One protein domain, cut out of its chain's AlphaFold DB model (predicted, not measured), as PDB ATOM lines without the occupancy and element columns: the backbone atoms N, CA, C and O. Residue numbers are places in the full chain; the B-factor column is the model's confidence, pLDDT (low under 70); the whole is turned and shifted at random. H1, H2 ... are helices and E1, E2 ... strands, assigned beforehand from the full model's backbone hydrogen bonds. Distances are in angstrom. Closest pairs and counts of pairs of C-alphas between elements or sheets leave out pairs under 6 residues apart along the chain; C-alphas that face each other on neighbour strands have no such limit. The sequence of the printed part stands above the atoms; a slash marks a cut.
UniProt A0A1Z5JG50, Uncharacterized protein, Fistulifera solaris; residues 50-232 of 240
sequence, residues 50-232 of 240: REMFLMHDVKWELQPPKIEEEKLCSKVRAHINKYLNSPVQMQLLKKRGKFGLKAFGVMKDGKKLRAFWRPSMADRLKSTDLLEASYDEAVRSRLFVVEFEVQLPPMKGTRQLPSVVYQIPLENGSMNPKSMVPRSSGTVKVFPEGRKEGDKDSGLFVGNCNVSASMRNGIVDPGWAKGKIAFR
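What this domain is: This is residues 50 to 232 of the 240 residues of an uncharacterized protein of Fistulifera solaris (UniProt A0A1Z5JG50). The model is a closed barrel of eight antiparallel strands, with H1 packed across its outside and four short helices, H2 to H5, gathered toward one end of the long axis. The loop of residues 152 to 162 lies toward the other end, and E7 is an extra strand paired onto E6 beyond E8. The printed part has 183 residues, with five named helices and nine named strands in the order E1 H1 E2 E3 E4 H2 H3 E5 E6 E7 E8 E9 H4 H5, and its class is mixed, helices and strands. It is compact, with a radius of gyration of the C-alphas of 16.9 A, yet elongated in outline, spanning 53 by 33 by 30 A.

How they stand to each other: E1, residues 60 to 62, has E2, residues 88 to 97, on one side and E9, residues 204 to 213, on the other side. N 62 and O 88 are 2.9 A apart, and N 61 and O 212 are 2.9 A apart, within hydrogen-bond range. H1, residues 74 to 84, is on the barrel, outside it, at a height over the sheet of 10.6 A. It lies over E6, residues 163 to 172, and E8, residues 185 to 191, and runs across the strands, at 65 degrees to E6 on the local plane. E2 bends by 95 degrees at residue 94. With E3, residues 100 to 106, and E4, residues 112 to 119, it makes a meander, each strand the antiparallel neighbour of the one before; N 91 and O 104 are 2.8 A apart, and N 103 and O 115 2.8 A. H2, residues 129 to 132, is not on the barrel, while H3, residues 135 to 140, is only just on it, with 5 pairs of C-alphas within 10 A. H2 and H3 are close but not clearly touching, with the closest C-alphas, those of Leu 130 and Ala 138, 6.0 A apart. E5, residues 145 to 151, is the antiparallel neighbour of E4, with N 116 and O 149 2.8 A apart, and of E6, with N 148 and O 166 2.9 A apart. E5, E6 and E7, residues 180 to 182, form a second meander. E6 pairs with E8 over residues 163 to 167 and with E7 over residues 170 to 172; N 165 and O 189 are 2.8 A apart, and N 171 and O 181 2.8 A. E8 and E9 form a hairpin, with N 186 and O 209 2.8 A apart, and E9 bends by 67 degrees at residue 207. H4, residues 222 to 225, and H5, residues 229 to 232, are not on the barrel. Every O i to N i+4 pair is within hydrogen-bond range in H3, and 6 of 7 in H1; H2, H4 and H5 are too short for such a pair.

Where its parts are: E1 begins at C-alpha 60, at (-6.993, -52.209, 50.232). H1 is 15.0 A long from first to last C-alpha, E2 19.8 A, E3 18.3 A and E4 22.2 A. E5 is 19.2 A long, and E6, from C-alpha 163 at (10.565, -49.498, 47.188), 28.9 A. E8 is 20.0 A long and E9 25.3 A. H5 ends at C-alpha 232, at (-17.870, -26.570, 41.578).

The domain as a whole: The two C-alphas farthest apart, those of Gly 157 and Gly 227, are 54.4 A apart. The printed part has no cut. The links E1 to H1, E5 to E6 and E8 to E9 are long. The mean pLDDT of the printed part is 78.0; 64 residues are under 70, among them residues 119 to 142 and 214 to 232.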
ATOM      1  N   ARG A  50      -9.063 -33.875  46.198       55.94
ATOM      2  CA  ARG A  50     -10.443 -34.071  45.749       55.94
ATOM      3  C   ARG A  50     -10.721 -35.483  45.195       55.94
ATOM      4  O   ARG A  50     -11.765 -36.071  45.457       55.94
ATOM      5  N   GLU A  51      -9.761 -36.037  44.471       55.84
ATOM      6  CA  GLU A  51      -9.790 -37.353  43.832       55.84
ATOM      7  C   GLU A  51      -9.500 -38.534  44.780       55.84
ATOM      8  O   GLU A  51      -9.836 -39.674  44.475       55.84
ATOM      9  N   MET A  52      -8.876 -38.276  45.929       57.47
ATOM     10  CA  MET A  52      -8.481 -39.278  46.927       57.47
ATOM     11  C   MET A  52      -9.549 -39.521  48.003       57.47
ATOM     12  O   MET A  52      -9.411 -40.454  48.795       57.47
ATOM     13  N   PHE A  53     -10.597 -38.694  48.069       59.19
ATOM     14  CA  PHE A  53     -11.524 -38.686  49.206       59.19
ATOM     15  C   PHE A  53     -12.291 -39.989  49.395       59.19
ATOM     16  O   PHE A  53     -12.446 -40.413  50.528       59.19
ATOM     17  N   LEU A  54     -12.751 -40.660  48.343       62.25
ATOM     18  CA  LEU A  54     -13.500 -41.913  48.515       62.25
ATOM     19  C   LEU A  54     -12.578 -43.121  48.732       62.25
ATOM     20  O   LEU A  54     -13.026 -44.193  49.120       62.25
ATOM     21  N   MET A  55     -11.269 -42.944  48.546       66.00
ATOM     22  CA  MET A  55     -10.302 -44.031  48.646       66.00
ATOM     23  C   MET A  55      -9.837 -44.331  50.053       66.00
ATOM     24  O   MET A  55      -9.454 -45.468  50.317       66.00
ATOM     25  N   HIS A  56      -9.871 -43.342  50.947       64.88
ATOM     26  CA  HIS A  56      -9.500 -43.547  52.347       64.88
ATOM     27  C   HIS A  56     -10.434 -44.532  53.070       64.88
ATOM     28  O   HIS A  56     -10.003 -45.194  54.010       64.88
ATOM     29  N   ASP A  57     -11.673 -44.661  52.588       66.62
ATOM     30  CA  ASP A  57     -12.684 -45.577  53.123       66.62
ATOM     31  C   ASP A  57     -12.574 -46.992  52.536       66.62
ATOM     32  O   ASP A  57     -13.196 -47.938  53.031       66.62
ATOM     33  N   VAL A  58     -11.775 -47.168  51.479       74.12
ATOM     34  CA  VAL A  58     -11.572 -48.468  50.842       74.12
ATOM     35  C   VAL A  58     -10.512 -49.245  51.615       74.12
ATOM     36  O   VAL A  58      -9.385 -48.793  51.821       74.12
ATOM     37  N   LYS A  59     -10.870 -50.465  52.021       80.38
ATOM     38  CA  LYS A  59      -9.911 -51.436  52.547       80.38
ATOM     39  C   LYS A  59      -9.172 -52.068  51.376       80.38
ATOM     40  O   LYS A  59      -9.765 -52.823  50.608       80.38
ATOM     41  N   TRP A  60      -7.898 -51.727  51.264       86.19
ATOM     42  CA  TRP A  60      -6.993 -52.209  50.232       86.19
ATOM     43  C   TRP A  60      -6.102 -53.304  50.793       86.19
ATOM     44  O   TRP A  60      -5.511 -53.143  51.861       86.19
ATOM     45  N   GLU A  61      -5.949 -54.389  50.056       91.69
ATOM     46  CA  GLU A  61      -5.017 -55.453  50.390       91.69
ATOM     47  C   GLU A  61      -4.168 -55.781  49.160       91.69
ATOM     48  O   GLU A  61      -4.673 -56.144  48.098       91.69
ATOM     49  N   LEU A  62      -2.859 -55.586  49.295       92.75
ATOM     50  CA  LEU A  62      -1.887 -55.863  48.244       92.75
ATOM     51  C   LEU A  62      -1.496 -57.333  48.336       92.75
ATOM     52  O   LEU A  62      -0.970 -57.765  49.363       92.75
ATOM     53  N   GLN A  63      -1.743 -58.098  47.277       94.62
ATOM     54  CA  GLN A  63      -1.312 -59.490  47.209       94.62
ATOM     55  C   GLN A  63       0.194 -59.566  46.922       94.62
ATOM     56  O   GLN A  63       0.735 -58.649  46.296       94.62
ATOM     57  N   PRO A  64       0.876 -60.655  47.324       94.06
ATOM     58  CA  PRO A  64       2.281 -60.869  46.998       94.06
ATOM     59  C   PRO A  64       2.567 -60.645  45.504       94.06
ATOM     60  O   PRO A  64       1.831 -61.163  44.654       94.06
ATOM     61  N   PRO A  65       3.610 -59.872  45.156       93.38
ATOM     62  CA  PRO A  65       3.904 -59.553  43.769       93.38
ATOM     63  C   PRO A  65       4.458 -60.790  43.055       93.38
ATOM     64  O   PRO A  65       5.304 -61.509  43.588       93.38
ATOM     65  N   LYS A  66       4.012 -61.028  41.819       92.19
ATOM     66  CA  LYS A  66       4.541 -62.086  40.952       92.19
ATOM     67  C   LYS A  66       5.713 -61.520  40.160       92.19
ATOM     68  O   LYS A  66       5.513 -60.913  39.109       92.19
ATOM     69  N   ILE A  67       6.911 -61.672  40.716       89.62
ATOM     70  CA  ILE A  67       8.150 -61.133  40.152       89.62
ATOM     71  C   ILE A  67       8.755 -62.132  39.162       89.62
ATOM     72  O   ILE A  67       9.026 -63.276  39.518       89.62
ATOM     73  N   GLU A  68       9.009 -61.673  37.943       89.00
ATOM     74  CA  GLU A  68       9.788 -62.369  36.927       89.00
ATOM     75  C   GLU A  68      11.264 -62.367  37.331       89.00
ATOM     76  O   GLU A  68      11.885 -61.319  37.526       89.00
ATOM     77  N   GLU A  69      11.829 -63.560  37.492       78.44
ATOM     78  CA  GLU A  69      13.132 -63.735  38.128       78.44
ATOM     79  C   GLU A  69      14.269 -63.017  37.391       78.44
ATOM     80  O   GLU A  69      15.117 -62.382  38.018       78.44
ATOM     81  N   GLU A  70      14.262 -63.058  36.066       81.75
ATOM     82  CA  GLU A  70      15.341 -62.545  35.218       81.75
ATOM     83  C   GLU A  70      15.523 -61.023  35.316       81.75
ATOM     84  O   GLU A  70      16.610 -60.504  35.069       81.75
ATOM     85  N   LYS A  71      14.484 -60.294  35.739       83.31
ATOM     86  CA  LYS A  71      14.475 -58.824  35.769       83.31
ATOM     87  C   LYS A  71      15.044 -58.229  37.056       83.31
ATOM     88  O   LYS A  71      15.185 -57.010  37.158       83.31
ATOM     89  N   LEU A  72      15.353 -59.057  38.059       86.94
ATOM     90  CA  LEU A  72      15.779 -58.586  39.375       86.94
ATOM     91  C   LEU A  72      16.893 -59.448  39.974       86.94
ATOM     92  O   LEU A  72      16.807 -60.678  40.003       86.94
ATOM     93  N   CYS A  73      17.908 -58.803  40.554       89.19
ATOM     94  CA  CYS A  73      18.997 -59.524  41.204       89.19
ATOM     95  C   CYS A  73      18.509 -60.322  42.430       89.19
ATOM     96  O   CYS A  73      17.596 -59.915  43.158       89.19
ATOM     97  N   SER A  74      19.160 -61.461  42.687       89.69
ATOM     98  CA  SER A  74      18.755 -62.428  43.722       89.69
ATOM     99  C   SER A  74      18.640 -61.812  45.120       89.69
ATOM    100  O   SER A  74      17.708 -62.119  45.861       89.69
ATOM    101  N   LYS A  75      19.542 -60.882  45.466       91.56
ATOM    102  CA  LYS A  75      19.544 -60.187  46.764       91.56
ATOM    103  C   LYS A  75      18.290 -59.338  46.973       91.56
ATOM    104  O   LYS A  75      17.679 -59.414  48.036       91.56
ATOM    105  N   VAL A  76      17.900 -58.536  45.979       91.19
ATOM    106  CA  VAL A  76      16.710 -57.674  46.085       91.19
ATOM    107  C   VAL A  76      15.450 -58.537  46.073       91.19
ATOM    108  O   VAL A  76      14.536 -58.284  46.851       91.19
ATOM    109  N   ARG A  77      15.429 -59.616  45.284       92.12
ATOM    110  CA  ARG A  77      14.299 -60.553  45.228       92.12
ATOM    111  C   ARG A  77      14.058 -61.235  46.571       92.12
ATOM    112  O   ARG A  77      12.940 -61.223  47.074       92.12
ATOM    113  N   ALA A  78      15.114 -61.769  47.184       92.38
ATOM    114  CA  ALA A  78      15.040 -62.371  48.511       92.38
ATOM    115  C   ALA A  78      14.568 -61.359  49.567       92.38
ATOM    116  O   ALA A  78      13.771 -61.697  50.441       92.38
ATOM    117  N   HIS A  79      15.016 -60.103  49.463       94.44
ATOM    118  CA  HIS A  79      14.575 -59.030  50.354       94.44
ATOM    119  C   HIS A  79      13.093 -58.700  50.171       94.44
ATOM    120  O   HIS A  79      12.380 -58.589  51.162       94.44
ATOM    121  N   ILE A  80      12.601 -58.611  48.934       94.00
ATOM    122  CA  ILE A  80      11.172 -58.412  48.663       94.00
ATOM    123  C   ILE A  80      10.357 -59.584  49.212       94.00
ATOM    124  O   ILE A  80       9.422 -59.357  49.977       94.00
ATOM    125  N   ASN A  81      10.750 -60.824  48.915       93.38
ATOM    126  CA  ASN A  81      10.060 -62.021  49.397       93.38
ATOM    127  C   ASN A  81      10.047 -62.110  50.928       93.38
ATOM    128  O   ASN A  81       9.083 -62.593  51.507       93.38
ATOM    129  N   LYS A  82      11.068 -61.593  51.617       93.56
ATOM    130  CA  LYS A  82      11.079 -61.550  53.085       93.56
ATOM    131  C   LYS A  82       9.932 -60.714  53.671       93.56
ATOM    132  O   LYS A  82       9.449 -61.048  54.748       93.56
ATOM    133  N   TYR A  83       9.529 -59.631  53.002       93.94
ATOM    134  CA  TYR A  83       8.523 -58.693  53.524       93.94
ATOM    135  C   TYR A  83       7.164 -58.787  52.828       93.94
ATOM    136  O   TYR A  83       6.153 -58.472  53.447       93.94
ATOM    137  N   LEU A  84       7.128 -59.201  51.561       94.00
ATOM    138  CA  LEU A  84       5.936 -59.195  50.706       94.00
ATOM    139  C   LEU A  84       5.543 -60.608  50.232       94.00
ATOM    140  O   LEU A  84       4.928 -60.750  49.182       94.00
ATOM    141  N   ASN A  85       5.878 -61.661  50.988       93.94
ATOM    142  CA  ASN A  85       5.407 -63.034  50.721       93.94
ATOM    143  C   ASN A  85       3.968 -63.306  51.180       93.94
ATOM    144  O   ASN A  85       3.441 -64.393  50.950       93.94
ATOM    145  N   SER A  86       3.345 -62.359  51.871       93.25
ATOM    146  CA  SER A  86       1.976 -62.463  52.363       93.25
ATOM    147  C   SER A  86       1.210 -61.179  52.050       93.25
ATOM    148  O   SER A  86       1.845 -60.145  51.814       93.25
ATOM    149  N   PRO A  87      -0.132 -61.234  52.011       93.75
ATOM    150  CA  PRO A  87      -0.936 -60.057  51.728       93.75
ATOM    151  C   PRO A  87      -0.663 -58.932  52.730       93.75
ATOM    152  O   PRO A  87      -0.527 -59.170  53.934       93.75
ATOM    153  N   VAL A  88      -0.589 -57.701  52.226       93.62
ATOM    154  CA  VAL A  88      -0.334 -56.498  53.022       93.62
ATOM    155  C   VAL A  88      -1.580 -55.627  53.022       93.62
ATOM    156  O   VAL A  88      -1.995 -55.116  51.982       93.62
ATOM    157  N   GLN A  89      -2.158 -55.414  54.203       92.50
ATOM    158  CA  GLN A  89      -3.327 -54.555  54.361       92.50
ATOM    159  C   GLN A  89      -2.905 -53.096  54.427       92.50
ATOM    160  O   GLN A  89      -2.148 -52.681  55.303       92.50
ATOM    161  N   MET A  90      -3.410 -52.296  53.505       89.81
ATOM    162  CA  MET A  90      -3.049 -50.897  53.381       89.81
ATOM    163  C   MET A  90      -4.014 -50.028  54.181       89.81
ATOM    164  O   MET A  90      -5.226 -50.056  53.983       89.81
ATOM    165  N   GLN A  91      -3.451 -49.218  55.071       88.12
ATOM    166  CA  GLN A  91      -4.168 -48.214  55.848       88.12
ATOM    167  C   GLN A  91      -3.730 -46.825  55.390       88.12
ATOM    168  O   GLN A  91      -2.597 -46.404  55.646       88.12
ATOM    169  N   LEU A  92      -4.621 -46.124  54.690       81.31
ATOM    170  CA  LEU A  92      -4.384 -44.765  54.216       81.31
ATOM    171  C   LEU A  92      -4.542 -43.773  55.371       81.31
ATOM    172  O   LEU A  92      -5.491 -43.838  56.149       81.31
ATOM    173  N   LEU A  93      -3.605 -42.840  55.484       79.88
ATOM    174  CA  LEU A  93      -3.662 -41.766  56.466       79.88
ATOM    175  C   LEU A  93      -4.167 -40.496  55.797       79.88
ATOM    176  O   LEU A  93      -3.772 -40.196  54.676       79.88
ATOM    177  N   LYS A  94      -4.886 -39.660  56.545       72.56
ATOM    178  CA  LYS A  94      -5.263 -38.291  56.145       72.56
ATOM    179  C   LYS A  94      -4.080 -37.309  56.162       72.56
ATOM    180  O   LYS A  94      -4.243 -36.138  56.458       72.56
ATOM    181  N   LYS A  95      -2.844 -37.778  55.993       73.94
ATOM    182  CA  LYS A  95      -1.658 -36.915  56.029       73.94
ATOM    183  C   LYS A  95      -0.896 -37.065  54.735       73.94
ATOM    184  O   LYS A  95      -0.456 -38.162  54.385       73.94
ATOM    185  N   ARG A  96      -0.651 -35.939  54.070       70.56
ATOM    186  CA  ARG A  96       0.248 -35.894  52.923       70.56
ATOM    187  C   ARG A  96       1.690 -36.070  53.392       70.56
ATOM    188  O   ARG A  96       2.144 -35.482  54.375       70.56
ATOM    189  N   GLY A  97       2.401 -36.958  52.723       66.75
ATOM    190  CA  GLY A  97       3.841 -37.107  52.814       66.75
ATOM    191  C   GLY A  97       4.526 -36.426  51.646       66.75
ATOM    192  O   GLY A  97       3.877 -35.865  50.767       66.75
ATOM    193  N   LYS A  98       5.856 -36.541  51.623       66.00
ATOM    194  CA  LYS A  98       6.692 -35.977  50.562       66.00
ATOM    195  C   LYS A  98       6.221 -36.392  49.158       66.00
ATOM    196  O   LYS A  98       6.302 -35.604  48.229       66.00
ATOM    197  N   PHE A  99       5.675 -37.601  49.024       60.12
ATOM    198  CA  PHE A  99       5.412 -38.212  47.723       60.12
ATOM    199  C   PHE A  99       3.942 -38.555  47.434       60.12
ATOM    200  O   PHE A  99       3.668 -39.248  46.463       60.12
ATOM    201  N   GLY A 100       2.992 -38.141  48.273       71.44
ATOM    202  CA  GLY A 100       1.582 -38.536  48.143       71.44
ATOM    203  C   GLY A 100       0.914 -38.717  49.500       71.44
ATOM    204  O   GLY A 100       1.459 -38.271  50.510       71.44
ATOM    205  N   LEU A 101      -0.246 -39.372  49.556       78.69
ATOM    206  CA  LEU A 101      -0.853 -39.700  50.849       78.69
ATOM    207  C   LEU A 101       0.001 -40.744  51.556       78.69
ATOM    208  O   LEU A 101       0.399 -41.747  50.961       78.69
ATOM    209  N   LYS A 102       0.309 -40.494  52.828       85.81
ATOM    210  CA  LYS A 102       0.992 -41.486  53.650       85.81
ATOM    211  C   LYS A 102       0.057 -42.657  53.893       85.81
ATOM    212  O   LYS A 102      -1.139 -42.483  54.100       85.81
ATOM    213  N   ALA A 103       0.641 -43.836  53.927       88.50
ATOM    214  CA  ALA A 103      -0.039 -45.057  54.275       88.50
ATOM    215  C   ALA A 103       0.882 -45.933  55.125       88.50
ATOM    216  O   ALA A 103       2.098 -45.720  55.198       88.50
ATOM    217  N   PHE A 104       0.300 -46.946  55.748       91.00
ATOM    218  CA  PHE A 104       1.056 -48.062  56.291       91.00
ATOM    219  C   PHE A 104       0.535 -49.358  55.694       91.00
ATOM    220  O   PHE A 104      -0.674 -49.553  55.601       91.00
ATOM    221  N   GLY A 105       1.458 -50.231  55.308       91.38
ATOM    222  CA  GLY A 105       1.150 -51.620  55.011       91.38
ATOM    223  C   GLY A 105       1.266 -52.435  56.290       91.38
ATOM    224  O   GLY A 105       2.343 -52.489  56.879       91.38
ATOM    225  N   VAL A 106       0.177 -53.035  56.748       93.06
ATOM    226  CA  VAL A 106       0.164 -53.950  57.888       93.06
ATOM    227  C   VAL A 106       0.367 -55.364  57.355       93.06
ATOM    228  O   VAL A 106      -0.443 -55.870  56.580       93.06
ATOM    229  N   MET A 107       1.486 -55.970  57.738       92.69
ATOM    230  CA  MET A 107       1.824 -57.353  57.417       92.69
ATOM    231  C   MET A 107       1.015 -58.329  58.281       92.69
ATOM    232  O   MET A 107       0.471 -57.955  59.322       92.69
ATOM    233  N   LYS A 108       0.995 -59.610  57.894       89.75
ATOM    234  CA  LYS A 108       0.309 -60.679  58.641       89.75
ATOM    235  C   LYS A 108       0.777 -60.812  60.099       89.75
ATOM    236  O   LYS A 108      -0.013 -61.174  60.961       89.75
ATOM    237  N   ASP A 109       2.043 -60.511  60.378       89.19
ATOM    238  CA  ASP A 109       2.627 -60.531  61.726       89.19
ATOM    239  C   ASP A 109       2.364 -59.237  62.526       89.19
ATOM    240  O   ASP A 109       2.917 -59.047  63.608       89.19
ATOM    241  N   GLY A 110       1.547 -58.324  61.991       90.06
ATOM    242  CA  GLY A 110       1.219 -57.034  62.592       90.06
ATOM    243  C   GLY A 110       2.296 -55.962  62.413       90.06
ATOM    244  O   GLY A 110       2.074 -54.808  62.797       90.06
ATOM    245  N   LYS A 111       3.452 -56.286  61.812       91.56
ATOM    246  CA  LYS A 111       4.485 -55.284  61.528       91.56
ATOM    247  C   LYS A 111       3.997 -54.296  60.481       91.56
ATOM    248  O   LYS A 111       3.260 -54.631  59.557       91.56
ATOM    249  N   LYS A 112       4.439 -53.049  60.632       93.69
ATOM    250  CA  LYS A 112       4.055 -51.947  59.752       93.69
ATOM    251  C   LYS A 112       5.196 -51.603  58.808       93.69
ATOM    252  O   LYS A 112       6.296 -51.275  59.248       93.69
ATOM    253  N   LEU A 113       4.903 -51.617  57.518       92.81
ATOM    254  CA  LEU A 113       5.744 -51.079  56.462       92.81
ATOM    255  C   LEU A 113       5.297 -49.658  56.145       92.81
ATOM    256  O   LEU A 113       4.104 -49.342  56.136       92.81
ATOM    257  N   ARG A 114       6.262 -48.783  55.875       91.75
ATOM    258  CA  ARG A 114       5.955 -47.442  55.390       91.75
ATOM    259  C   ARG A 114       5.427 -47.568  53.970       91.75
ATOM    260  O   ARG A 114       6.045 -48.229  53.144       91.75
ATOM    261  N   ALA A 115       4.318 -46.908  53.687       90.88
ATOM    262  CA  ALA A 115       3.730 -46.944  52.369       90.88
ATOM    263  C   ALA A 115       3.217 -45.569  51.942       90.88
ATOM    264  O   ALA A 115       3.093 -44.635  52.741       90.88
ATOM    265  N   PHE A 116       2.942 -45.440  50.654       87.56
ATOM    266  CA  PHE A 116       2.390 -44.240  50.061       87.56
ATOM    267  C   PHE A 116       1.378 -44.609  49.001       87.56
ATOM    268  O   PHE A 116       1.512 -45.608  48.301       87.56
ATOM    269  N   TRP A 117       0.399 -43.737  48.861       82.12
ATOM    270  CA  TRP A 117      -0.544 -43.767  47.768       82.12
ATOM    271  C   TRP A 117      -0.268 -42.604  46.824       82.12
ATOM    272  O   TRP A 117      -0.037 -41.475  47.285       82.12
ATOM    273  N   ARG A 118      -0.303 -42.863  45.513       77.75
ATOM    274  CA  ARG A 118      -0.109 -41.841  44.481       77.75
ATOM    275  C   ARG A 118      -1.109 -42.031  43.336       77.75
ATOM    276  O   ARG A 118      -1.294 -43.162  42.888       77.75
ATOM    277  N   PRO A 119      -1.698 -40.946  42.812       68.62
ATOM    278  CA  PRO A 119      -2.285 -40.999  41.486       68.62
ATOM    279  C   PRO A 119      -1.136 -41.085  40.481       68.62
ATOM    280  O   PRO A 119      -0.111 -40.411  40.654       68.62
ATOM    281  N   SER A 120      -1.275 -41.904  39.442       67.50
ATOM    282  CA  SER A 120      -0.306 -41.862  38.353       67.50
ATOM    283  C   SER A 120      -0.304 -40.466  37.730       67.50
ATOM    284  O   SER A 120      -1.344 -39.868  37.469       67.50
ATOM    285  N   MET A 121       0.893 -39.923  37.536       61.62
ATOM    286  CA  MET A 121       1.111 -38.568  37.026       61.62
ATOM    287  C   MET A 121       1.657 -38.593  35.592       61.62
ATOM    288  O   MET A 121       2.303 -37.620  35.204       61.62
ATOM    289  N   ALA A 122       1.528 -39.715  34.874       57.75
ATOM    290  CA  ALA A 122       2.064 -39.855  33.517       57.75
ATOM    291  C   ALA A 122       1.222 -39.067  32.496       57.75
ATOM    292  O   ALA A 122       1.793 -38.317  31.717       57.75
ATOM    293  N   ASP A 123      -0.109 -39.100  32.623       59.66
ATOM    294  CA  ASP A 123      -1.034 -38.520  31.629       59.66
ATOM    295  C   ASP A 123      -1.857 -37.341  32.172       59.66
ATOM    296  O   ASP A 123      -2.990 -37.081  31.763       59.66
ATOM    297  N   ARG A 124      -1.301 -36.614  33.149       66.69
ATOM    298  CA  ARG A 124      -2.011 -35.497  33.775       66.69
ATOM    299  C   ARG A 124      -2.075 -34.313  32.811       66.69
ATOM    300  O   ARG A 124      -1.045 -33.712  32.512       66.69
ATOM    301  N   LEU A 125      -3.291 -33.934  32.420       64.31
ATOM    302  CA  LEU A 125      -3.551 -32.701  31.673       64.31
ATOM    303  C   LEU A 125      -2.918 -31.492  32.383       64.31
ATOM    304  O   LEU A 125      -2.965 -31.383  33.620       64.31
ATOM    305  N   LYS A 126      -2.336 -30.576  31.599       69.75
ATOM    306  CA  LYS A 126      -1.815 -29.307  32.120       69.75
ATOM    307  C   LYS A 126      -2.969 -28.467  32.660       69.75
ATOM    308  O   LYS A 126      -4.127 -28.678  32.314       69.75
ATOM    309  N   SER A 127      -2.663 -27.514  33.537       63.22
ATOM    310  CA  SER A 127      -3.680 -26.665  34.173       63.22
ATOM    311  C   SER A 127      -4.550 -25.909  33.168       63.22
ATOM    312  O   SER A 127      -5.732 -25.743  33.438       63.22
ATOM    313  N   THR A 128      -3.983 -25.495  32.033       66.38
ATOM    314  CA  THR A 128      -4.687 -24.838  30.921       66.38
ATOM    315  C   THR A 128      -5.724 -25.764  30.295       66.38
ATOM    316  O   THR A 128      -6.902 -25.436  30.253       66.38
ATOM    317  N   ASP A 129      -5.302 -26.973  29.939       66.94
ATOM    318  CA  ASP A 129      -6.122 -27.957  29.225       66.94
ATOM    319  C   ASP A 129      -7.227 -28.519  30.135       66.94
ATOM    320  O   ASP A 129      -8.284 -28.960  29.693       66.94
ATOM    321  N   LEU A 130      -7.008 -28.471  31.451       63.94
ATOM    322  CA  LEU A 130      -7.963 -28.930  32.455       63.94
ATOM    323  C   LEU A 130      -9.180 -28.017  32.621       63.94
ATOM    324  O   LEU A 130     -10.192 -28.461  33.168       63.94
ATOM    325  N   LEU A 131      -9.055 -26.745  32.234       58.09
ATOM    326  CA  LEU A 131     -10.151 -25.773  32.272       58.09
ATOM    327  C   LEU A 131     -11.122 -25.981  31.108       58.09
ATOM    328  O   LEU A 131     -12.304 -25.682  31.251       58.09
ATOM    329  N   GLU A 132     -10.620 -26.517  29.999       66.56
ATOM    330  CA  GLU A 132     -11.377 -26.795  28.776       66.56
ATOM    331  C   GLU A 132     -11.899 -28.240  28.738       66.56
ATOM    332  O   GLU A 132     -12.908 -28.519  28.094       66.56
ATOM    333  N   ALA A 133     -11.257 -29.153  29.472       63.66
ATOM    334  CA  ALA A 133     -11.669 -30.547  29.571       63.66
ATOM    335  C   ALA A 133     -13.018 -30.723  30.287       63.66
ATOM    336  O   ALA A 133     -13.309 -30.112  31.326       63.66
ATOM    337  N   SER A 134     -13.812 -31.674  29.796       66.44
ATOM    338  CA  SER A 134     -15.020 -32.122  30.486       66.44
ATOM    339  C   SER A 134     -14.688 -32.703  31.870       66.44
ATOM    340  O   SER A 134     -13.553 -33.074  32.180       66.44
ATOM    341  N   TYR A 135     -15.691 -32.805  32.752       65.62
ATOM    342  CA  TYR A 135     -15.490 -33.437  34.061       65.62
ATOM    343  C   TYR A 135     -14.912 -34.851  33.932       65.62
ATOM    344  O   TYR A 135     -13.962 -35.173  34.644       65.62
ATOM    345  N   ASP A 136     -15.443 -35.652  33.011       65.44
ATOM    346  CA  ASP A 136     -15.037 -37.042  32.834       65.44
ATOM    347  C   ASP A 136     -13.604 -37.149  32.279       65.44
ATOM    348  O   ASP A 136     -12.828 -37.982  32.748       65.44
ATOM    349  N   GLU A 137     -13.190 -36.262  31.371       69.31
ATOM    350  CA  GLU A 137     -11.805 -36.186  30.871       69.31
ATOM    351  C   GLU A 137     -10.820 -35.706  31.945       69.31
ATOM    352  O   GLU A 137      -9.732 -36.267  32.109       69.31
ATOM    353  N   ALA A 138     -11.211 -34.712  32.745       67.31
ATOM    354  CA  ALA A 138     -10.408 -34.229  33.864       67.31
ATOM    355  C   ALA A 138     -10.232 -35.300  34.958       67.31
ATOM    356  O   ALA A 138      -9.184 -35.360  35.601       67.31
ATOM    357  N   VAL A 139     -11.241 -36.150  35.177       67.31
ATOM    358  CA  VAL A 139     -11.156 -37.290  36.100       67.31
ATOM    359  C   VAL A 139     -10.275 -38.392  35.513       67.31
ATOM    360  O   VAL A 139      -9.344 -38.833  36.186       67.31
ATOM    361  N   ARG A 140     -10.501 -38.802  34.258       67.69
ATOM    362  CA  ARG A 140      -9.716 -39.862  33.600       67.69
ATOM    363  C   ARG A 140      -8.234 -39.517  33.497       67.69
ATOM    364  O   ARG A 140      -7.404 -40.341  33.864       67.69
ATOM    365  N   SER A 141      -7.898 -38.287  33.109       67.81
ATOM    366  CA  SER A 141      -6.501 -37.823  33.042       67.81
ATOM    367  C   SER A 141      -5.775 -37.827  34.393       67.81
ATOM    368  O   SER A 141      -4.547 -37.809  34.445       67.81
ATOM    369  N   ARG A 142      -6.507 -37.852  35.515       66.81
ATOM    370  CA  ARG A 142      -5.929 -37.871  36.868       66.81
ATOM    371  C   ARG A 142      -5.987 -39.238  37.546       66.81
ATOM    372  O   ARG A 142      -5.223 -39.470  38.480       66.81
ATOM    373  N   LEU A 143      -6.904 -40.112  37.132       70.88
ATOM    374  CA  LEU A 143      -7.278 -41.331  37.858       70.88
ATOM    375  C   LEU A 143      -7.452 -42.523  36.917       70.88
ATOM    376  O   LEU A 143      -8.435 -43.251  36.998       70.88
ATOM    377  N   PHE A 144      -6.490 -42.726  36.024       74.56
ATOM    378  CA  PHE A 144      -6.438 -43.910  35.163       74.56
ATOM    379  C   PHE A 144      -5.644 -45.059  35.801       74.56
ATOM    380  O   PHE A 144      -5.934 -46.225  35.564       74.56
ATOM    381  N   VAL A 145      -4.649 -44.741  36.633       81.31
ATOM    382  CA  VAL A 145      -3.828 -45.712  37.364       81.31
ATOM    383  C   VAL A 145      -3.586 -45.201  38.776       81.31
ATOM    384  O   VAL A 145      -3.276 -44.029  39.002       81.31
ATOM    385  N   VAL A 146      -3.687 -46.120  39.725       82.75
ATOM    386  CA  VAL A 146      -3.351 -45.921  41.126       82.75
ATOM    387  C   VAL A 146      -2.029 -46.599  41.433       82.75
ATOM    388  O   VAL A 146      -1.857 -47.778  41.143       82.75
ATOM    389  N   GLU A 147      -1.112 -45.879  42.075       88.31
ATOM    390  CA  GLU A 147       0.140 -46.446  42.559       88.31
ATOM    391  C   GLU A 147       0.126 -46.611  44.084       88.31
ATOM    392  O   GLU A 147      -0.040 -45.639  44.828       88.31
ATOM    393  N   PHE A 148       0.384 -47.830  44.559       90.06
ATOM    394  CA  PHE A 148       0.734 -48.091  45.953       90.06
ATOM    395  C   PHE A 148       2.231 -48.348  46.049       90.06
ATOM    396  O   PHE A 148       2.732 -49.344  45.537       90.06
ATOM    397  N   GLU A 149       2.960 -47.460  46.714       92.12
ATOM    398  CA  GLU A 149       4.367 -47.676  47.034       92.12
ATOM    399  C   GLU A 149       4.493 -48.271  48.431       92.12
ATOM    400  O   GLU A 149       4.018 -47.683  49.400       92.12
ATOM    401  N   VAL A 150       5.200 -49.388  48.549       93.88
ATOM    402  CA  VAL A 150       5.614 -49.978  49.820       93.88
ATOM    403  C   VAL A 150       7.125 -49.840  49.942       93.88
ATOM    404  O   VAL A 150       7.879 -50.382  49.134       93.88
ATOM    405  N   GLN A 151       7.573 -49.104  50.956       93.69
ATOM    406  CA  GLN A 151       8.987 -48.957  51.280       93.69
ATOM    407  C   GLN A 151       9.412 -50.073  52.226       93.69
ATOM    408  O   GLN A 151       8.880 -50.224  53.331       93.69
ATOM    409  N   LEU A 152      10.393 -50.845  51.781       94.38
ATOM    410  CA  LEU A 152      10.989 -51.922  52.544       94.38
ATOM    411  C   LEU A 152      12.061 -51.369  53.492       94.38
ATOM    412  O   LEU A 152      12.675 -50.335  53.208       94.38
ATOM    413  N   PRO A 153      12.333 -52.063  54.611       93.44
ATOM    414  CA  PRO A 153      13.479 -51.756  55.455       93.44
ATOM    415  C   PRO A 153      14.792 -51.785  54.660       93.44
ATOM    416  O   PRO A 153      14.866 -52.458  53.624       93.44
ATOM    417  N   PRO A 154      15.844 -51.103  55.140       93.69
ATOM    418  CA  PRO A 154      17.117 -51.072  54.438       93.69
ATOM    419  C   PRO A 154      17.724 -52.472  54.334       93.69
ATOM    420  O   PRO A 154      17.531 -53.330  55.204       93.69
ATOM    421  N   MET A 155      18.457 -52.715  53.251       89.62
ATOM    422  CA  MET A 155      19.205 -53.958  53.080       89.62
ATOM    423  C   MET A 155      20.479 -53.922  53.932       89.62
ATOM    424  O   MET A 155      20.994 -52.860  54.278       89.62
ATOM    425  N   LYS A 156      21.009 -55.096  54.291       85.56
ATOM    426  CA  LYS A 156      22.239 -55.183  55.091       85.56
ATOM    427  C   LYS A 156      23.376 -54.443  54.374       85.56
ATOM    428  O   LYS A 156      23.715 -54.789  53.247       85.56
ATOM    429  N   GLY A 157      23.963 -53.454  55.048       82.62
ATOM    430  CA  GLY A 157      25.066 -52.652  54.511       82.62
ATOM    431  C   GLY A 157      24.646 -51.442  53.671       82.62
ATOM    432  O   GLY A 157      25.522 -50.713  53.219       82.62
ATOM    433  N   THR A 158      23.348 -51.177  53.489       85.69
ATOM    434  CA  THR A 158      22.861 -49.974  52.798       85.69
ATOM    435  C   THR A 158      21.971 -49.138  53.717       85.69
ATOM    436  O   THR A 158      21.326 -49.649  54.628       85.69
ATOM    437  N   ARG A 159      21.944 -47.817  53.504       86.81
ATOM    438  CA  ARG A 159      20.980 -46.905  54.161       86.81
ATOM    439  C   ARG A 159      19.738 -46.647  53.307       86.81
ATOM    440  O   ARG A 159      18.789 -46.020  53.769       86.81
ATOM    441  N   GLN A 160      19.776 -47.086  52.054       87.31
ATOM    442  CA  GLN A 160      18.702 -46.903  51.091       87.31
ATOM    443  C   GLN A 160      17.515 -47.802  51.438       87.31
ATOM    444  O   GLN A 160      17.695 -48.902  51.959       87.31
ATOM    445  N   LEU A 161      16.307 -47.317  51.152       91.19
ATOM    446  CA  LEU A 161      15.049 -48.012  51.420       91.19
ATOM    447  C   LEU A 161      14.462 -48.496  50.091       91.19
ATOM    448  O   LEU A 161      13.836 -47.691  49.391       91.19
ATOM    449  N   PRO A 162      14.644 -49.778  49.722       92.88
ATOM    450  CA  PRO A 162      14.066 -50.313  48.498       92.88
ATOM    451  C   PRO A 162      12.556 -50.092  48.484       92.88
ATOM    452  O   PRO A 162      11.895 -50.189  49.518       92.88
ATOM    453  N   SER A 163      11.994 -49.782  47.323       92.88
ATOM    454  CA  SER A 163      10.565 -49.498  47.188       92.88
ATOM    455  C   SER A 163       9.937 -50.397  46.133       92.88
ATOM    456  O   SER A 163      10.486 -50.563  45.046       92.88
ATOM    457  N   VAL A 164       8.778 -50.965  46.452       94.06
ATOM    458  CA  VAL A 164       7.965 -51.766  45.531       94.06
ATOM    459  C   VAL A 164       6.701 -50.980  45.227       94.06
ATOM    460  O   VAL A 164       5.975 -50.597  46.143       94.06
ATOM    461  N   VAL A 165       6.455 -50.706  43.954       93.12
ATOM    462  CA  VAL A 165       5.329 -49.903  43.481       93.12
ATOM    463  C   VAL A 165       4.365 -50.801  42.719       93.12
ATOM    464  O   VAL A 165       4.709 -51.345  41.674       93.12
ATOM    465  N   TYR A 166       3.157 -50.930  43.251       92.88
ATOM    466  CA  TYR A 166       2.027 -51.615  42.639       92.88
ATOM    467  C   TYR A 166       1.262 -50.597  41.807       92.88
ATOM    468  O   TYR A 166       0.776 -49.615  42.363       92.88
ATOM    469  N   GLN A 167       1.158 -50.810  40.502       90.94
ATOM    470  CA  GLN A 167       0.425 -49.944  39.587       90.94
ATOM    471  C   GLN A 167      -0.870 -50.643  39.179       90.94
ATOM    472  O   GLN A 167      -0.848 -51.628  38.443       90.94
ATOM    473  N   ILE A 168      -1.996 -50.143  39.676       89.06
ATOM    474  CA  ILE A 168      -3.318 -50.732  39.480       89.06
ATOM    475  C   ILE A 168      -4.127 -49.840  38.535       89.06
ATOM    476  O   ILE A 168      -4.462 -48.716  38.919       89.06
ATOM    477  N   PRO A 169      -4.445 -50.300  37.315       86.56
ATOM    478  CA  PRO A 169      -5.347 -49.582  36.430       86.56
ATOM    479  C   PRO A 169      -6.742 -49.454  37.046       86.56
ATOM    480  O   PRO A 169      -7.248 -50.356  37.725       86.56
ATOM    481  N   LEU A 170      -7.353 -48.305  36.791       82.00
ATOM    482  CA  LEU A 170      -8.737 -48.008  37.104       82.00
ATOM    483  C   LEU A 170      -9.562 -48.043  35.817       82.00
ATOM    484  O   LEU A 170      -9.129 -47.553  34.777       82.00
ATOM    485  N   GLU A 171     -10.767 -48.585  35.907       78.75
ATOM    486  CA  GLU A 171     -11.726 -48.661  34.808       78.75
ATOM    487  C   GLU A 171     -13.071 -48.082  35.229       78.75
ATOM    488  O   GLU A 171     -13.333 -47.874  36.414       78.75
ATOM    489  N   ASN A 172     -13.947 -47.840  34.258       76.31
ATOM    490  CA  ASN A 172     -15.313 -47.435  34.555       76.31
ATOM    491  C   ASN A 172     -16.067 -48.595  35.230       76.31
ATOM    492  O   ASN A 172     -15.960 -49.750  34.815       76.31
ATOM    493  N   GLY A 173     -16.868 -48.289  36.250       72.19
ATOM    494  CA  GLY A 173     -17.718 -49.272  36.915       72.19
ATOM    495  C   GLY A 173     -18.827 -49.784  35.995       72.19
ATOM    496  O   GLY A 173     -19.443 -49.016  35.258       72.19
ATOM    497  N   SER A 174     -19.127 -51.081  36.076       70.75
ATOM    498  CA  SER A 174     -20.160 -51.722  35.250       70.75
ATOM    499  C   SER A 174     -21.575 -51.208  35.542       70.75
ATOM    500  O   SER A 174     -22.355 -51.001  34.620       70.75
ATOM    501  N   MET A 175     -21.905 -50.967  36.818       66.44
ATOM    502  CA  MET A 175     -23.224 -50.461  37.234       66.44
ATOM    503  C   MET A 175     -23.351 -48.935  37.138       66.44
ATOM    504  O   MET A 175     -24.440 -48.416  36.917       66.44
ATOM    505  N   ASN A 176     -22.246 -48.208  37.316       67.12
ATOM    506  CA  ASN A 176     -22.191 -46.759  37.163       67.12
ATOM    507  C   ASN A 176     -20.971 -46.411  36.297       67.12
ATOM    508  O   ASN A 176     -19.865 -46.326  36.836       67.12
ATOM    509  N   PRO A 177     -21.154 -46.161  34.988       67.94
ATOM    510  CA  PRO A 177     -20.058 -45.865  34.062       67.94
ATOM    511  C   PRO A 177     -19.267 -44.600  34.404       67.94
ATOM    512  O   PRO A 177     -18.172 -44.397  33.888       67.94
ATOM    513  N   LYS A 178     -19.825 -43.734  35.258       65.06
ATOM    514  CA  LYS A 178     -19.145 -42.542  35.771       65.06
ATOM    515  C   LYS A 178     -18.233 -42.876  36.953       65.06
ATOM    516  O   LYS A 178     -17.316 -42.121  37.251       65.06
ATOM    517  N   SER A 179     -18.478 -43.988  37.642       68.31
ATOM    518  CA  SER A 179     -17.615 -44.420  38.736       68.31
ATOM    519  C   SER A 179     -16.312 -45.016  38.217       68.31
ATOM    520  O   SER A 179     -16.321 -45.711  37.206       68.31
ATOM    521  N   MET A 180     -15.209 -44.775  38.924       74.44
ATOM    522  CA  MET A 180     -13.933 -45.449  38.659       74.44
ATOM    523  C   MET A 180     -13.746 -46.588  39.661       74.44
ATOM    524  O   MET A 180     -13.915 -46.385  40.865       74.44
ATOM    525  N   VAL A 181     -13.392 -47.777  39.186       77.50
ATOM    526  CA  VAL A 181     -13.175 -48.992  39.985       77.50
ATOM    527  C   VAL A 181     -11.803 -49.598  39.670       77.50
ATOM    528  O   VAL A 181     -11.332 -49.482  38.541       77.50
ATOM    529  N   PRO A 182     -11.122 -50.235  40.636       80.62
ATOM    530  CA  PRO A 182      -9.824 -50.845  40.386       80.62
ATOM    531  C   PRO A 182      -9.992 -52.179  39.662       80.62
ATOM    532  O   PRO A 182     -10.817 -53.004  40.056       80.62
ATOM    533  N   ARG A 183      -9.143 -52.456  38.667       80.38
ATOM    534  CA  ARG A 183      -9.209 -53.712  37.901       80.38
ATOM    535  C   ARG A 183      -8.743 -54.956  38.666       80.38
ATOM    536  O   ARG A 183      -8.681 -56.041  38.100       80.38
ATOM    537  N   SER A 184      -8.414 -54.808  39.952       82.00
ATOM    538  CA  SER A 184      -7.871 -55.828  40.867       82.00
ATOM    539  C   SER A 184      -6.553 -56.486  40.432       82.00
ATOM    540  O   SER A 184      -5.865 -57.044  41.276       82.00
ATOM    541  N   SER A 185      -6.148 -56.399  39.169       89.75
ATOM    542  CA  SER A 185      -4.842 -56.797  38.647       89.75
ATOM    543  C   SER A 185      -4.090 -55.580  38.125       89.75
ATOM    544  O   SER A 185      -4.693 -54.582  37.731       89.75
ATOM    545  N   GLY A 186      -2.765 -55.649  38.140       91.31
ATOM    546  CA  GLY A 186      -1.891 -54.576  37.700       91.31
ATOM    547  C   GLY A 186      -0.442 -55.026  37.597       91.31
ATOM    548  O   GLY A 186      -0.138 -56.220  37.549       91.31
ATOM    549  N   THR A 187       0.469 -54.063  37.574       93.06
ATOM    550  CA  THR A 187       1.894 -54.297  37.328       93.06
ATOM    551  C   THR A 187       2.747 -53.870  38.513       93.06
ATOM    552  O   THR A 187       2.307 -53.121  39.386       93.06
ATOM    553  N   VAL A 188       3.972 -54.384  38.585       93.50
ATOM    554  CA  VAL A 188       4.904 -54.098  39.678       93.50
ATOM    555  C   VAL A 188       6.179 -53.490  39.131       93.50
ATOM    556  O   VAL A 188       6.841 -54.061  38.261       93.50
ATOM    557  N   LYS A 189       6.555 -52.354  39.715       93.25
ATOM    558  CA  LYS A 189       7.864 -51.734  39.538       93.25
ATOM    559  C   LYS A 189       8.664 -51.805  40.831       93.25
ATOM    560  O   LYS A 189       8.128 -51.585  41.915       93.25
ATOM    561  N   VAL A 190       9.960 -52.070  40.727       93.00
ATOM    562  CA  VAL A 190      10.880 -52.080  41.868       93.00
ATOM    563  C   VAL A 190      11.924 -50.989  41.699       93.00
ATOM    564  O   VAL A 190      12.523 -50.833  40.639       93.00
ATOM    565  N   PHE A 191      12.166 -50.266  42.787       92.69
ATOM    566  CA  PHE A 191      13.228 -49.279  42.933       92.69
ATOM    567  C   PHE A 191      14.198 -49.801  44.001       92.69
ATOM    568  O   PHE A 191      13.945 -49.598  45.194       92.69
ATOM    569  N   PRO A 192      15.281 -50.506  43.617       90.00
ATOM    570  CA  PRO A 192      16.199 -51.140  44.569       90.00
ATOM    571  C   PRO A 192      16.831 -50.155  45.558       90.00
ATOM    572  O   PRO A 192      17.010 -50.478  46.727       90.00
ATOM    573  N   GLU A 193      17.100 -48.933  45.101       88.94
ATOM    574  CA  GLU A 193      17.700 -47.858  45.903       88.94
ATOM    575  C   GLU A 193      16.664 -46.930  46.563       88.94
ATOM    576  O   GLU A 193      17.008 -45.955  47.234       88.94
ATOM    577  N   GLY A 194      15.380 -47.240  46.379       87.00
ATOM    578  CA  GLY A 194      14.265 -46.368  46.722       87.00
ATOM    579  C   GLY A 194      13.927 -45.375  45.614       87.00
ATOM    580  O   GLY A 194      14.764 -44.992  44.798       87.00
ATOM    581  N   ARG A 195      12.657 -44.967  45.567       84.75
ATOM    582  CA  ARG A 195      12.167 -44.039  44.545       84.75
ATOM    583  C   ARG A 195      12.572 -42.605  44.892       84.75
ATOM    584  O   ARG A 195      12.203 -42.094  45.952       84.75
ATOM    585  N   LYS A 196      13.331 -41.958  44.002       80.44
ATOM    586  CA  LYS A 196      13.708 -40.542  44.125       80.44
ATOM    587  C   LYS A 196      12.583 -39.635  43.617       80.44
ATOM    588  O   LYS A 196      11.657 -40.060  42.929       80.44
ATOM    589  N   GLU A 197      12.636 -38.369  44.011       67.06
ATOM    590  CA  GLU A 197      11.667 -37.364  43.576       67.06
ATOM    591  C   GLU A 197      11.837 -37.075  42.079       67.06
ATOM    592  O   GLU A 197      12.957 -36.892  41.618       67.06
ATOM    593  N   GLY A 198      10.739 -37.092  41.318       64.88
ATOM    594  CA  GLY A 198      10.769 -36.961  39.854       64.88
ATOM    595  C   GLY A 198      11.072 -38.259  39.096       64.88
ATOM    596  O   GLY A 198      10.831 -38.325  37.896       64.88
ATOM    597  N   ASP A 199      11.499 -39.314  39.793       67.94
ATOM    598  CA  ASP A 199      11.992 -40.546  39.182       67.94
ATOM    599  C   ASP A 199      10.848 -41.554  38.961       67.94
ATOM    600  O   ASP A 199      10.586 -42.467  39.755       67.94
ATOM    601  N   LYS A 200      10.038 -41.287  37.931       64.69
ATOM    602  CA  LYS A 200       8.848 -42.090  37.592       64.69
ATOM    603  C   LYS A 200       9.174 -43.277  36.684       64.69
ATOM    604  O   LYS A 200       8.533 -44.323  36.818       64.69
ATOM    605  N   ASP A 201      10.189 -43.125  35.837       64.56
ATOM    606  CA  ASP A 201      10.475 -44.053  34.738       64.56
ATOM    607  C   ASP A 201      11.710 -44.930  34.972       64.56
ATOM    608  O   ASP A 201      11.886 -45.922  34.274       64.56
ATOM    609  N   SER A 202      12.521 -44.648  36.000       76.25
ATOM    610  CA  SER A 202      13.704 -45.459  36.340       76.25
ATOM    611  C   SER A 202      13.391 -46.789  37.033       76.25
ATOM    612  O   SER A 202      14.280 -47.618  37.231       76.25
ATOM    613  N   GLY A 203      12.137 -46.995  37.446       81.19
ATOM    614  CA  GLY A 203      11.721 -48.205  38.142       81.19
ATOM    615  C   GLY A 203      11.784 -49.423  37.229       81.19
ATOM    616  O   GLY A 203      11.237 -49.407  36.127       81.19
ATOM    617  N   LEU A 204      12.379 -50.511  37.719       89.00
ATOM    618  CA  LEU A 204      12.442 -51.771  36.988       89.00
ATOM    619  C   LEU A 204      11.055 -52.407  36.972       89.00
ATOM    620  O   LEU A 204      10.539 -52.796  38.022       89.00
ATOM    621  N   PHE A 205      10.451 -52.519  35.793       90.38
ATOM    622  CA  PHE A 205       9.249 -53.325  35.613       90.38
ATOM    623  C   PHE A 205       9.608 -54.793  35.812       90.38
ATOM    624  O   PHE A 205      10.447 -55.315  35.085       90.38
ATOM    625  N   VAL A 206       8.996 -55.455  36.790       91.44
ATOM    626  CA  VAL A 206       9.449 -56.784  37.232       91.44
ATOM    627  C   VAL A 206       8.343 -57.826  37.262       91.44
ATOM    628  O   VAL A 206       8.609 -58.953  37.654       91.44
ATOM    629  N   GLY A 207       7.117 -57.484  36.872       91.50
ATOM    630  CA  GLY A 207       6.030 -58.450  36.743       91.50
ATOM    631  C   GLY A 207       4.672 -57.877  37.124       91.50
ATOM    632  O   GLY A 207       4.420 -56.678  36.983       91.50
ATOM    633  N   ASN A 208       3.799 -58.749  37.622       93.50
ATOM    634  CA  ASN A 208       2.386 -58.454  37.847       93.50
ATOM    635  C   ASN A 208       2.025 -58.484  39.335       93.50
ATOM    636  O   ASN A 208       2.663 -59.157  40.146       93.50
ATOM    637  N   CYS A 209       0.962 -57.781  39.700       92.38
ATOM    638  CA  CYS A 209       0.373 -57.843  41.032       92.38
ATOM    639  C   CYS A 209      -1.141 -57.898  40.967       92.38
ATOM    640  O   CYS A 209      -1.750 -57.549  39.961       92.38
ATOM    641  N   ASN A 210      -1.725 -58.291  42.096       91.00
ATOM    642  CA  ASN A 210      -3.148 -58.175  42.333       91.00
ATOM    643  C   ASN A 210      -3.397 -57.375  43.614       91.00
ATOM    644  O   ASN A 210      -2.592 -57.396  44.548       91.00
ATOM    645  N   VAL A 211      -4.539 -56.706  43.666       86.69
ATOM    646  CA  VAL A 211      -5.075 -56.054  44.854       86.69
ATOM    647  C   VAL A 211      -6.495 -56.533  45.088       86.69
ATOM    648  O   VAL A 211      -7.301 -56.605  44.163       86.69
ATOM    649  N   SER A 212      -6.808 -56.853  46.335       83.00
ATOM    650  CA  SER A 212      -8.178 -57.047  46.784       83.00
ATOM    651  C   SER A 212      -8.675 -55.724  47.361       83.00
ATOM    652  O   SER A 212      -8.092 -55.157  48.285       83.00
ATOM    653  N   ALA A 213      -9.760 -55.209  46.787       73.75
ATOM    654  CA  ALA A 213     -10.519 -54.093  47.330       73.75
ATOM    655  C   ALA A 213     -11.981 -54.526  47.460       73.75
ATOM    656  O   ALA A 213     -12.500 -55.250  46.609       73.75
ATOM    657  N   SER A 214     -12.659 -54.099  48.525       60.31
ATOM    658  CA  SER A 214     -14.102 -54.329  48.643       60.31
ATOM    659  C   SER A 214     -14.817 -53.640  47.477       60.31
ATOM    660  O   SER A 214     -14.856 -52.413  47.423       60.31
ATOM    661  N   MET A 215     -15.398 -54.422  46.559       50.94
ATOM    662  CA  MET A 215     -16.037 -53.933  45.324       50.94
ATOM    663  C   MET A 215     -17.283 -53.059  45.546       50.94
ATOM    664  O   MET A 215     -17.922 -52.641  44.586       50.94
ATOM    665  N   ARG A 216     -17.679 -52.811  46.800       51.03
ATOM    666  CA  ARG A 216     -18.952 -52.151  47.113       51.03
ATOM    667  C   ARG A 216     -18.973 -50.660  46.773       51.03
ATOM    668  O   ARG A 216     -20.061 -50.138  46.572       51.03
ATOM    669  N   ASN A 217     -17.816 -49.999  46.664       53.69
ATOM    670  CA  ASN A 217     -17.738 -48.555  46.434       53.69
ATOM    671  C   ASN A 217     -16.769 -48.227  45.292       53.69
ATOM    672  O   ASN A 217     -15.616 -48.662  45.304       53.69
ATOM    673  N   GLY A 218     -17.223 -47.420  44.330       57.75
ATOM    674  CA  GLY A 218     -16.330 -46.777  43.372       57.75
ATOM    675  C   GLY A 218     -15.307 -45.899  44.098       57.75
ATOM    676  O   GLY A 218     -15.632 -45.204  45.057       57.75
ATOM    677  N   ILE A 219     -14.068 -45.921  43.615       63.78
ATOM    678  CA  ILE A 219     -12.952 -45.074  44.067       63.78
ATOM    679  C   ILE A 219     -13.236 -43.597  43.803       63.78
ATOM    680  O   ILE A 219     -12.740 -42.719  44.503       63.78
ATOM    681  N   VAL A 220     -14.068 -43.334  42.799       59.94
ATOM    682  CA  VAL A 220     -14.659 -42.035  42.509       59.94
ATOM    683  C   VAL A 220     -16.116 -42.283  42.167       59.94
ATOM    684  O   VAL A 220     -16.386 -43.080  41.275       59.94
ATOM    685  N   ASP A 221     -17.040 -41.598  42.832       53.84
ATOM    686  CA  ASP A 221     -18.429 -41.484  42.390       53.84
ATOM    687  C   ASP A 221     -18.710 -40.031  41.977       53.84
ATOM    688  O   ASP A 221     -18.763 -39.131  42.825       53.84
ATOM    689  N   PRO A 222     -18.902 -39.760  40.676       51.06
ATOM    690  CA  PRO A 222     -19.296 -38.436  40.207       51.06
ATOM    691  C   PRO A 222     -20.665 -37.988  40.713       51.06
ATOM    692  O   PRO A 222     -20.912 -36.785  40.771       51.06
ATOM    693  N   GLY A 223     -21.543 -38.914  41.115       51.38
ATOM    694  CA  GLY A 223     -22.811 -38.609  41.778       51.38
ATOM    695  C   GLY A 223     -22.601 -37.917  43.125       51.38
ATOM    696  O   GLY A 223     -23.177 -36.859  43.363       51.38
ATOM    697  N   TRP A 224     -21.694 -38.435  43.956       45.31
ATOM    698  CA  TRP A 224     -21.281 -37.821  45.226       45.31
ATOM    699  C   TRP A 224     -20.550 -36.476  45.058       45.31
ATOM    700  O   TRP A 224     -20.646 -35.598  45.920       45.31
ATOM    701  N   ALA A 225     -19.834 -36.291  43.948       49.19
ATOM    702  CA  ALA A 225     -19.206 -35.021  43.575       49.19
ATOM    703  C   ALA A 225     -20.209 -33.975  43.046       49.19
ATOM    704  O   ALA A 225     -19.966 -32.765  43.139       49.19
ATOM    705  N   LYS A 226     -21.343 -34.414  42.486       46.62
ATOM    706  CA  LYS A 226     -22.370 -33.547  41.900       46.62
ATOM    707  C   LYS A 226     -23.057 -32.739  43.006       46.62
ATOM    708  O   LYS A 226     -23.778 -33.271  43.836       46.62
ATOM    709  N   GLY A 227     -22.834 -31.423  43.012       45.06
ATOM    710  CA  GLY A 227     -23.459 -30.494  43.966       45.06
ATOM    711  C   GLY A 227     -22.555 -30.022  45.108       45.06
ATOM    712  O   GLY A 227     -22.865 -29.010  45.733       45.06
ATOM    713  N   LYS A 228     -21.406 -30.669  45.338       47.38
ATOM    714  CA  LYS A 228     -20.456 -30.244  46.376       47.38
ATOM    715  C   LYS A 228     -19.633 -29.043  45.912       47.38
ATOM    716  O   LYS A 228     -19.087 -29.042  44.813       47.38
ATOM    717  N   ILE A 229     -19.522 -28.020  46.761       44.53
ATOM    718  CA  ILE A 229     -18.858 -26.738  46.447       44.53
ATOM    719  C   ILE A 229     -17.372 -26.931  46.110       44.53
ATOM    720  O   ILE A 229     -16.906 -26.370  45.118       44.53
ATOM    721  N   ALA A 230     -16.678 -27.821  46.831       44.41
ATOM    722  CA  ALA A 230     -15.299 -28.240  46.535       44.41
ATOM    723  C   ALA A 230     -15.131 -28.793  45.107       44.41
ATOM    724  O   ALA A 230     -14.031 -28.814  44.557       44.41
ATOM    725  N   PHE A 231     -16.241 -29.216  44.486       43.78
ATOM    726  CA  PHE A 231     -16.263 -29.762  43.143       43.78
ATOM    727  C   PHE A 231     -16.726 -28.772  42.049       43.78
ATOM    728  O   PHE A 231     -16.541 -29.055  40.860       43.78
ATOM    729  N   ARG A 232     -17.269 -27.608  42.443       42.62
ATOM    730  CA  ARG A 232     -17.870 -26.570  41.578       42.62
ATOM    731  C   ARG A 232     -17.027 -25.296  41.422       42.62
ATOM    732  O   ARG A 232     -17.158 -24.624  40.405       42.62
TER     733      ARG A 232